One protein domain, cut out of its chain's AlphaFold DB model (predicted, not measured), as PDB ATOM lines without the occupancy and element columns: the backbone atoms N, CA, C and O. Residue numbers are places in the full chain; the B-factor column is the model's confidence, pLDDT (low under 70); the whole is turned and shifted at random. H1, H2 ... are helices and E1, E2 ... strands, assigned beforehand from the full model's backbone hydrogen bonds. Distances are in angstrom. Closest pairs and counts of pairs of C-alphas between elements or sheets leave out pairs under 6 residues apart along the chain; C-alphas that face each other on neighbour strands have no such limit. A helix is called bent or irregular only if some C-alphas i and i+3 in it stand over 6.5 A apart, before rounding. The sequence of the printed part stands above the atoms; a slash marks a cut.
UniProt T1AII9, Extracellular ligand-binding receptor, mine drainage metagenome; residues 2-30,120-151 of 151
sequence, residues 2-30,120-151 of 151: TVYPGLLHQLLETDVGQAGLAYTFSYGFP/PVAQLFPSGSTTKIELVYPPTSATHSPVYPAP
ATOM      1  N   THR A   2      87.635  37.309  57.101       78.75
ATOM      2  CA  THR A   2      88.630  38.039  56.306       78.75
ATOM      3  C   THR A   2      87.992  38.441  54.978       78.75
ATOM      4  O   THR A   2      87.444  37.617  54.257       78.75
ATOM      5  N   VAL A   3      88.010  39.732  54.651       80.12
ATOM      6  CA  VAL A   3      87.274  40.266  53.490       80.12
ATOM      7  C   VAL A   3      88.063  40.088  52.185       80.12
ATOM      8  O   VAL A   3      87.509  39.709  51.161       80.12
ATOM      9  N   TYR A   4      89.380  40.293  52.240       82.69
ATOM     10  CA  TYR A   4      90.259  40.281  51.068       82.69
ATOM     11  C   TYR A   4      90.352  38.944  50.317       82.69
ATOM     12  O   TYR A   4      90.429  38.998  49.094       82.69
ATOM     13  N   PRO A   5      90.303  37.759  50.962       82.81
ATOM     14  CA  PRO A   5      90.298  36.494  50.228       82.81
ATOM     15  C   PRO A   5      89.122  36.319  49.261       82.81
ATOM     16  O   PRO A   5      89.293  35.665  48.244       82.81
ATOM     17  N   GLY A   6      87.953  36.906  49.536       81.75
ATOM     18  CA  GLY A   6      86.838  36.926  48.582       81.75
ATOM     19  C   GLY A   6      86.979  38.019  47.519       81.75
ATOM     20  O   GLY A   6      86.540  37.847  46.389       81.75
ATOM     21  N   LEU A   7      87.612  39.137  47.879       86.62
ATOM     22  CA  LEU A   7      87.715  40.346  47.058       86.62
ATOM     23  C   LEU A   7      88.846  40.255  46.010       86.62
ATOM     24  O   LEU A   7      88.692  40.722  44.887       86.62
ATOM     25  N   LEU A   8      89.970  39.624  46.373       86.62
ATOM     26  CA  LEU A   8      91.187  39.461  45.564       86.62
ATOM     27  C   LEU A   8      91.665  37.996  45.557       86.62
ATOM     28  O   LEU A   8      92.852  37.710  45.715       86.62
ATOM     29  N   HIS A   9      90.735  37.055  45.402       89.19
ATOM     30  CA  HIS A   9      90.969  35.616  45.585       89.19
ATOM     31  C   HIS A   9      92.211  35.080  44.871       89.19
ATOM     32  O   HIS A   9      93.074  34.499  45.523       89.19
ATOM     33  N   GLN A  10      92.343  35.331  43.569       87.56
ATOM     34  CA  GLN A  10      93.464  34.824  42.776       87.56
ATOM     35  C   GLN A  10      94.827  35.340  43.265       87.56
ATOM     36  O   GLN A  10      95.799  34.584  43.297       87.56
ATOM     37  N   LEU A  11      94.902  36.613  43.669       89.25
ATOM     38  CA  LEU A  11      96.124  37.204  44.217       89.25
ATOM     39  C   LEU A  11      96.489  36.534  45.543       89.25
ATOM     40  O   LEU A  11      97.597  36.029  45.697       89.25
ATOM     41  N   LEU A  12      95.537  36.471  46.479       92.12
ATOM     42  CA  LEU A  12      95.788  35.882  47.793       92.12
ATOM     43  C   LEU A  12      96.134  34.393  47.679       92.12
ATOM     44  O   LEU A  12      97.007  33.912  48.393       92.12
ATOM     45  N   GLU A  13      95.490  33.661  46.771       93.25
ATOM     46  CA  GLU A  13      95.787  32.247  46.539       93.25
ATOM     47  C   GLU A  13      97.190  32.038  45.969       93.25
ATOM     48  O   GLU A  13      97.864  31.079  46.340       93.25
ATOM     49  N   THR A  14      97.652  32.957  45.119       93.12
ATOM     50  CA  THR A  14      99.029  32.952  44.616       93.12
ATOM     51  C   THR A  14     100.031  33.182  45.750       93.12
ATOM     52  O   THR A  14     101.060  32.512  45.801       93.12
ATOM     53  N   ASP A  15      99.713  34.083  46.682       93.56
ATOM     54  CA  ASP A  15     100.630  34.489  47.750       93.56
ATOM     55  C   ASP A  15     100.726  33.470  48.896       93.56
ATOM     56  O   ASP A  15     101.819  33.225  49.413       93.56
ATOM     57  N   VAL A  16      99.602  32.875  49.323       93.81
ATOM     58  CA  VAL A  16      99.559  31.986  50.507       93.81
ATOM     59  C   VAL A  16      99.201  30.530  50.195       93.81
ATOM     60  O   VAL A  16      99.233  29.677  51.087       93.81
ATOM     61  N   GLY A  17      98.881  30.226  48.935       94.62
ATOM     62  CA  GLY A  17      98.458  28.904  48.485       94.62
ATOM     63  C   GLY A  17      97.084  28.482  49.013       94.62
ATOM     64  O   GLY A  17      96.517  29.080  49.931       94.62
ATOM     65  N   GLN A  18      96.561  27.372  48.479       95.62
ATOM     66  CA  GLN A  18      95.278  26.808  48.918       95.62
ATOM     67  C   GLN A  18      95.220  26.610  50.440       95.62
ATOM     68  O   GLN A  18      94.218  26.939  51.068       95.62
ATOM     69  N   ALA A  19      96.277  26.058  51.042       94.06
ATOM     70  CA  ALA A  19      96.288  25.744  52.471       94.06
ATOM     71  C   ALA A  19      96.127  26.993  53.356       94.06
ATOM     72  O   ALA A  19      95.495  26.908  54.403       94.06
ATOM     73  N   GLY A  20      96.647  28.150  52.926       92.62
ATOM     74  CA  GLY A  20      96.482  29.414  53.646       92.62
ATOM     75  C   GLY A  20      95.072  30.004  53.551       92.62
ATOM     76  O   GLY A  20      94.703  30.836  54.378       92.62
ATOM     77  N   LEU A  21      94.277  29.574  52.565       94.94
ATOM     78  CA  LEU A  21      92.922  30.073  52.317       94.94
ATOM     79  C   LEU A  21      91.811  29.096  52.706       94.94
ATOM     80  O   LEU A  21      90.676  29.524  52.930       94.94
ATOM     81  N   ALA A  22      92.117  27.802  52.787       95.19
ATOM     82  CA  ALA A  22      91.151  26.750  53.058       95.19
ATOM     83  C   ALA A  22      90.319  27.039  54.319       95.19
ATOM     84  O   ALA A  22      90.835  27.357  55.387       95.19
ATOM     85  N   TYR A  23      89.004  26.919  54.170       95.31
ATOM     86  CA  TYR A  23      87.972  27.122  55.183       95.31
ATOM     87  C   TYR A  23      87.909  28.529  55.794       95.31
ATOM     88  O   TYR A  23      87.181  28.744  56.767       95.31
ATOM     89  N   THR A  24      88.594  29.520  55.217       94.94
ATOM     90  CA  THR A  24      88.467  30.911  55.664       94.94
ATOM     91  C   THR A  24      87.116  31.501  55.252       94.94
ATOM     92  O   THR A  24      86.633  31.292  54.140       94.94
ATOM     93  N   PHE A  25      86.481  32.231  56.172       95.44
ATOM     94  CA  PHE A  25      85.229  32.944  55.909       95.44
ATOM     95  C   PHE A  25      85.496  34.310  55.286       95.44
ATOM     96  O   PHE A  25      86.288  35.087  55.829       95.44
ATOM     97  N   SER A  26      84.737  34.629  54.241       95.12
ATOM     98  CA  SER A  26      84.745  35.900  53.523       95.12
ATOM     99  C   SER A  26      83.325  36.301  53.093       95.12
ATOM    100  O   SER A  26      82.339  35.823  53.657       95.12
ATOM    101  N   TYR A  27      83.216  37.172  52.095       93.56
ATOM    102  CA  TYR A  27      81.969  37.483  51.406       93.56
ATOM    103  C   TYR A  27      81.994  36.966  49.968       93.56
ATOM    104  O   TYR A  27      83.058  36.843  49.358       93.56
ATOM    105  N   GLY A  28      80.814  36.668  49.431       93.00
ATOM    106  CA  GLY A  28      80.620  36.489  47.999       93.00
ATOM    107  C   GLY A  28      80.399  37.848  47.350       93.00
ATOM    108  O   GLY A  28      79.394  38.493  47.628       93.00
ATOM    109  N   PHE A  29      81.327  38.272  46.499       91.81
ATOM    110  CA  PHE A  29      81.272  39.556  45.799       91.81
ATOM    111  C   PHE A  29      80.813  39.388  44.349       91.81
ATOM    112  O   PHE A  29      81.080  38.348  43.748       91.81
ATOM    113  N   PRO A  30      80.181  40.390  43.721       91.75
ATOM    114  CA  PRO A  30      80.130  40.452  42.263       91.75
ATOM    115  C   PRO A  30      81.540  40.325  41.641       91.75
ATOM    116  O   PRO A  30      82.499  40.851  42.204       91.75
ATOM    117  N   PRO A 120      76.330  38.036  50.466       93.50
ATOM    118  CA  PRO A 120      76.255  36.760  51.164       93.50
ATOM    119  C   PRO A 120      77.595  36.436  51.831       93.50
ATOM    120  O   PRO A 120      78.666  36.782  51.327       93.50
ATOM    121  N   VAL A 121      77.547  35.721  52.953       95.31
ATOM    122  CA  VAL A 121      78.757  35.160  53.562       95.31
ATOM    123  C   VAL A 121      79.209  33.990  52.705       95.31
ATOM    124  O   VAL A 121      78.403  33.134  52.327       95.31
ATOM    125  N   ALA A 122      80.508  33.938  52.446       96.31
ATOM    126  CA  ALA A 122      81.144  32.860  51.719       96.31
ATOM    127  C   ALA A 122      82.237  32.191  52.555       96.31
ATOM    128  O   ALA A 122      82.731  32.743  53.541       96.31
ATOM    129  N   GLN A 123      82.629  30.994  52.141       96.25
ATOM    130  CA  GLN A 123      83.781  30.280  52.673       96.25
ATOM    131  C   GLN A 123      84.592  29.703  51.510       96.25
ATOM    132  O   GLN A 123      84.028  29.281  50.500       96.25
ATOM    133  N   LEU A 124      85.916  29.724  51.640       95.94
ATOM    134  CA  LEU A 124      86.826  29.188  50.632       95.94
ATOM    135  C   LEU A 124      87.033  27.694  50.895       95.94
ATOM    136  O   LEU A 124      87.557  27.322  51.939       95.94
ATOM    137  N   PHE A 125      86.639  26.824  49.972       96.56
ATOM    138  CA  PHE A 125      86.787  25.373  50.103       96.56
ATOM    139  C   PHE A 125      87.957  24.860  49.264       96.56
ATOM    140  O   PHE A 125      88.125  25.325  48.137       96.56
ATOM    141  N   PRO A 126      88.749  23.892  49.758       96.12
ATOM    142  CA  PRO A 126      89.723  23.174  48.939       96.12
ATOM    143  C   PRO A 126      89.103  22.621  47.647       96.12
ATOM    144  O   PRO A 126      88.038  22.005  47.669       96.12
ATOM    145  N   SER A 127      89.787  22.822  46.525       95.44
ATOM    146  CA  SER A 127      89.383  22.387  45.189       95.44
ATOM    147  C   SER A 127      90.625  22.031  44.366       95.44
ATOM    148  O   SER A 127      91.113  22.809  43.548       95.44
ATOM    149  N   GLY A 128      91.156  20.824  44.571       93.56
ATOM    150  CA  GLY A 128      92.391  20.389  43.920       93.56
ATOM    151  C   GLY A 128      93.609  21.109  44.501       93.56
ATOM    152  O   GLY A 128      93.920  20.927  45.672       93.56
ATOM    153  N   SER A 129      94.322  21.885  43.683       93.00
ATOM    154  CA  SER A 129      95.454  22.715  44.127       93.00
ATOM    155  C   SER A 129      95.063  24.162  44.439       93.00
ATOM    156  O   SER A 129      95.929  24.953  44.809       93.00
ATOM    157  N   THR A 130      93.789  24.511  44.264       95.19
ATOM    158  CA  THR A 130      93.228  25.846  44.489       95.19
ATOM    159  C   THR A 130      92.071  25.762  45.476       95.19
ATOM    160  O   THR A 130      91.728  24.696  45.986       95.19
ATOM    161  N   THR A 131      91.460  26.893  45.770       95.50
ATOM    162  CA  THR A 131      90.246  27.037  46.553       95.50
ATOM    163  C   THR A 131      89.108  27.513  45.665       95.50
ATOM    164  O   THR A 131      89.308  28.130  44.621       95.50
ATOM    165  N   LYS A 132      87.884  27.213  46.082       95.00
ATOM    166  CA  LYS A 132      86.653  27.690  45.462       95.00
ATOM    167  C   LYS A 132      85.856  28.478  46.492       95.00
ATOM    168  O   LYS A 132      85.668  28.007  47.611       95.00
ATOM    169  N   ILE A 133      85.380  29.662  46.120       95.12
ATOM    170  CA  ILE A 133      84.483  30.454  46.964       95.12
ATOM    171  C   ILE A 133      83.072  29.871  46.849       95.12
ATOM    172  O   ILE A 133      82.512  29.818  45.755       95.12
ATOM    173  N   GLU A 134      82.491  29.459  47.973       96.25
ATOM    174  CA  GLU A 134      81.110  28.973  48.053       96.25
ATOM    175  C   GLU A 134      80.296  29.827  49.021       96.25
ATOM    176  O   GLU A 134      80.791  30.241  50.072       96.25
ATOM    177  N   LEU A 135      79.028  30.071  48.690       96.44
ATOM    178  CA  LEU A 135      78.119  30.827  49.544       96.44
ATOM    179  C   LEU A 135      77.615  29.925  50.674       96.44
ATOM    180  O   LEU A 135      77.121  28.827  50.426       96.44
ATOM    181  N   VAL A 136      77.691  30.402  51.914       97.00
ATOM    182  CA  VAL A 136      77.276  29.642  53.108       97.00
ATOM    183  C   VAL A 136      76.140  30.312  53.885       97.00
ATOM    184  O   VAL A 136      75.519  29.680  54.738       97.00
ATOM    185  N   TYR A 137      75.839  31.584  53.599       95.31
ATOM    186  CA  TYR A 137      74.706  32.314  54.179       95.31
ATOM    187  C   TYR A 137      74.298  33.501  53.281       95.31
ATOM    188  O   TYR A 137      75.186  34.140  52.716       95.31
ATOM    189  N   PRO A 138      73.006  33.878  53.181       94.56
ATOM    190  CA  PRO A 138      71.842  33.284  53.849       94.56
ATOM    191  C   PRO A 138      71.459  31.904  53.292       94.56
ATOM    192  O   PRO A 138      71.818  31.591  52.159       94.56
ATOM    193  N   PRO A 139      70.690  31.081  54.036       94.19
ATOM    194  CA  PRO A 139      70.302  29.736  53.593       94.19
ATOM    195  C   PRO A 139      69.586  29.710  52.238       94.19
ATOM    196  O   PRO A 139      69.705  28.748  51.492       94.19
ATOM    197  N   THR A 140      68.868  30.781  51.900       91.75
ATOM    198  CA  THR A 140      68.139  30.928  50.633       91.75
ATOM    199  C   THR A 140      69.043  31.035  49.406       91.75
ATOM    200  O   THR A 140      68.564  30.840  48.294       91.75
ATOM    201  N   SER A 141      70.319  31.375  49.589       90.69
ATOM    202  CA  SER A 141      71.312  31.505  48.515       90.69
ATOM    203  C   SER A 141      72.596  30.721  48.798       90.69
ATOM    204  O   SER A 141      73.583  30.906  48.093       90.69
ATOM    205  N   ALA A 142      72.615  29.889  49.841       95.56
ATOM    206  CA  ALA A 142      73.778  29.088  50.190       95.56
ATOM    207  C   ALA A 142      73.973  27.968  49.159       95.56
ATOM    208  O   ALA A 142      73.037  27.239  48.829       95.56
ATOM    209  N   THR A 143      75.201  27.826  48.670       96.25
ATOM    210  CA  THR A 143      75.633  26.749  47.771       96.25
ATOM    211  C   THR A 143      76.364  25.637  48.522       96.25
ATOM    212  O   THR A 143      76.498  24.533  47.997       96.25
ATOM    213  N   HIS A 144      76.792  25.891  49.765       96.75
ATOM    214  CA  HIS A 144      77.467  24.920  50.622       96.75
ATOM    215  C   HIS A 144      77.121  25.132  52.108       96.75
ATOM    216  O   HIS A 144      76.701  26.210  52.525       96.75
ATOM    217  N   SER A 145      77.314  24.099  52.935       96.75
ATOM    218  CA  SER A 145      77.244  24.233  54.401       96.75
ATOM    219  C   SER A 145      78.556  24.797  54.963       96.75
ATOM    220  O   SER A 145      79.619  24.368  54.508       96.75
ATOM    221  N   PRO A 146      78.524  25.709  55.952       96.12
ATOM    222  CA  PRO A 146      79.743  26.221  56.569       96.12
ATOM    223  C   PRO A 146      80.464  25.129  57.370       96.12
ATOM    224  O   PRO A 146      79.827  24.324  58.050       96.12
ATOM    225  N   VAL A 147      81.797  25.135  57.341       96.00
ATOM    226  CA  VAL A 147      82.651  24.270  58.172       96.00
ATOM    227  C   VAL A 147      83.252  25.097  59.304       96.00
ATOM    228  O   VAL A 147      83.947  26.084  59.054       96.00
ATOM    229  N   TYR A 148      82.974  24.703  60.550       89.12
ATOM    230  CA  TYR A 148      83.549  25.303  61.754       89.12
ATOM    231  C   TYR A 148      83.641  24.272  62.906       89.12
ATOM    232  O   TYR A 148      82.664  23.552  63.126       89.12
ATOM    233  N   PRO A 149      84.751  24.216  63.675       84.94
ATOM    234  CA  PRO A 149      85.989  24.969  63.456       84.94
ATOM    235  C   PRO A 149      86.642  24.594  62.118       84.94
ATOM    236  O   PRO A 149      86.338  23.548  61.549       84.94
ATOM    237  N   ALA A 150      87.487  25.482  61.586       80.56
ATOM    238  CA  ALA A 150      88.311  25.130  60.434       80.56
ATOM    239  C   ALA A 150      89.202  23.922  60.823       80.56
ATOM    240  O   ALA A 150      89.764  23.967  61.924       80.56
ATOM    241  N   PRO A 151      89.261  22.853  60.001       77.06
ATOM    242  CA  PRO A 151      90.044  21.645  60.273       77.06
ATOM    243  C   PRO A 151      91.546  21.884  60.440       77.06
ATOM    244  O   PRO A 151      92.071  22.828  59.806       77.06
TER     245      PRO A 151
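Overview. This is residues 2 to 30 and 120 to 151 of the 151 residues of the protein "Extracellular ligand-binding receptor" of mine drainage metagenome (UniProt T1AII9). What is the main picture? A long hairpin of E2 and E3, with the short strand E1 beside E2, makes a small sheet at the heart of the domain; H2 crosses it near the hairpin's turn and H1 sits close to E1, while residues 138 to 151 form a long tail without a named element. How is it made up? The 61 printed residues include two named helices and three named strands, in the order H1 H2 E1 E2 E3, and the class is mixed, helices and strands; the sheet runs E1, E2, E3 and is antiparallel throughout. How large is it? It is compact, with a radius of gyration of the C-alphas of 10.7 A and spans of 32 by 26 by 18 A.

Along the chain. Where are the strands? E2 is residues 121 to 127, 18.6 A long, and E3 is residues 130 to 137, 21.9 A long, with C-alpha 137 at (74.706, 32.314, 54.179). E1 is residues 25 to 27, 7.2 A long. Where are the helices? H1 is residues 4 to 7, 4.7 A long, with C-alpha 4 at (90.259, 40.281, 51.068). H2 is residues 9 to 21, 8.9 A long, and is irregular: C-alphas 15 and 18 are 9.4 A apart.

Arrangement. How do the strands pair? E2 and E3 are a hairpin, antiparallel at 149 degrees, with N 125 and O 132 within hydrogen-bond range at 2.8 A. E1 and E2 are antiparallel at 119 degrees, with N 26 and O 122 at 2.8 A; E1 and E3 are the edge strands. How do the helices stand to the sheet? H2 is on the sheet at a height of 9.0 A, over E2 and only just over E3, on which 3 of its 13 C-alphas fall; it runs across the strands, at 70 degrees to E2 on the local plane, and its closest C-alphas to E3 are those of Gln 18 and Thr 130, 5.0 A apart. H1 is on the sheet at a height of 8.0 A; its closest C-alphas to E1 are those of Gly 6 and Ser 26, 5.5 A apart. Do the helices meet? They touch, the closest C-alphas being those of Pro 5 and Leu 12, 6.0 A apart. In H2, 6 of 9 O i to N i+4 pairs are within hydrogen-bond range; H1 is too short for such a pair.

Size, cuts and confidence. How far does it reach? The C-alphas farthest apart are those of Asp 15 and Thr 140, at 32.8 A. Where is the cut? Residues 31 to 119 are not printed, and C-alphas 30 and 120 are 10.4 A apart across it; the links H1 to H2, H2 to E1 and E2 to E3 are tight. How confident is the model? Mean pLDDT of the printed part is 92.3, and no printed residue is under 70.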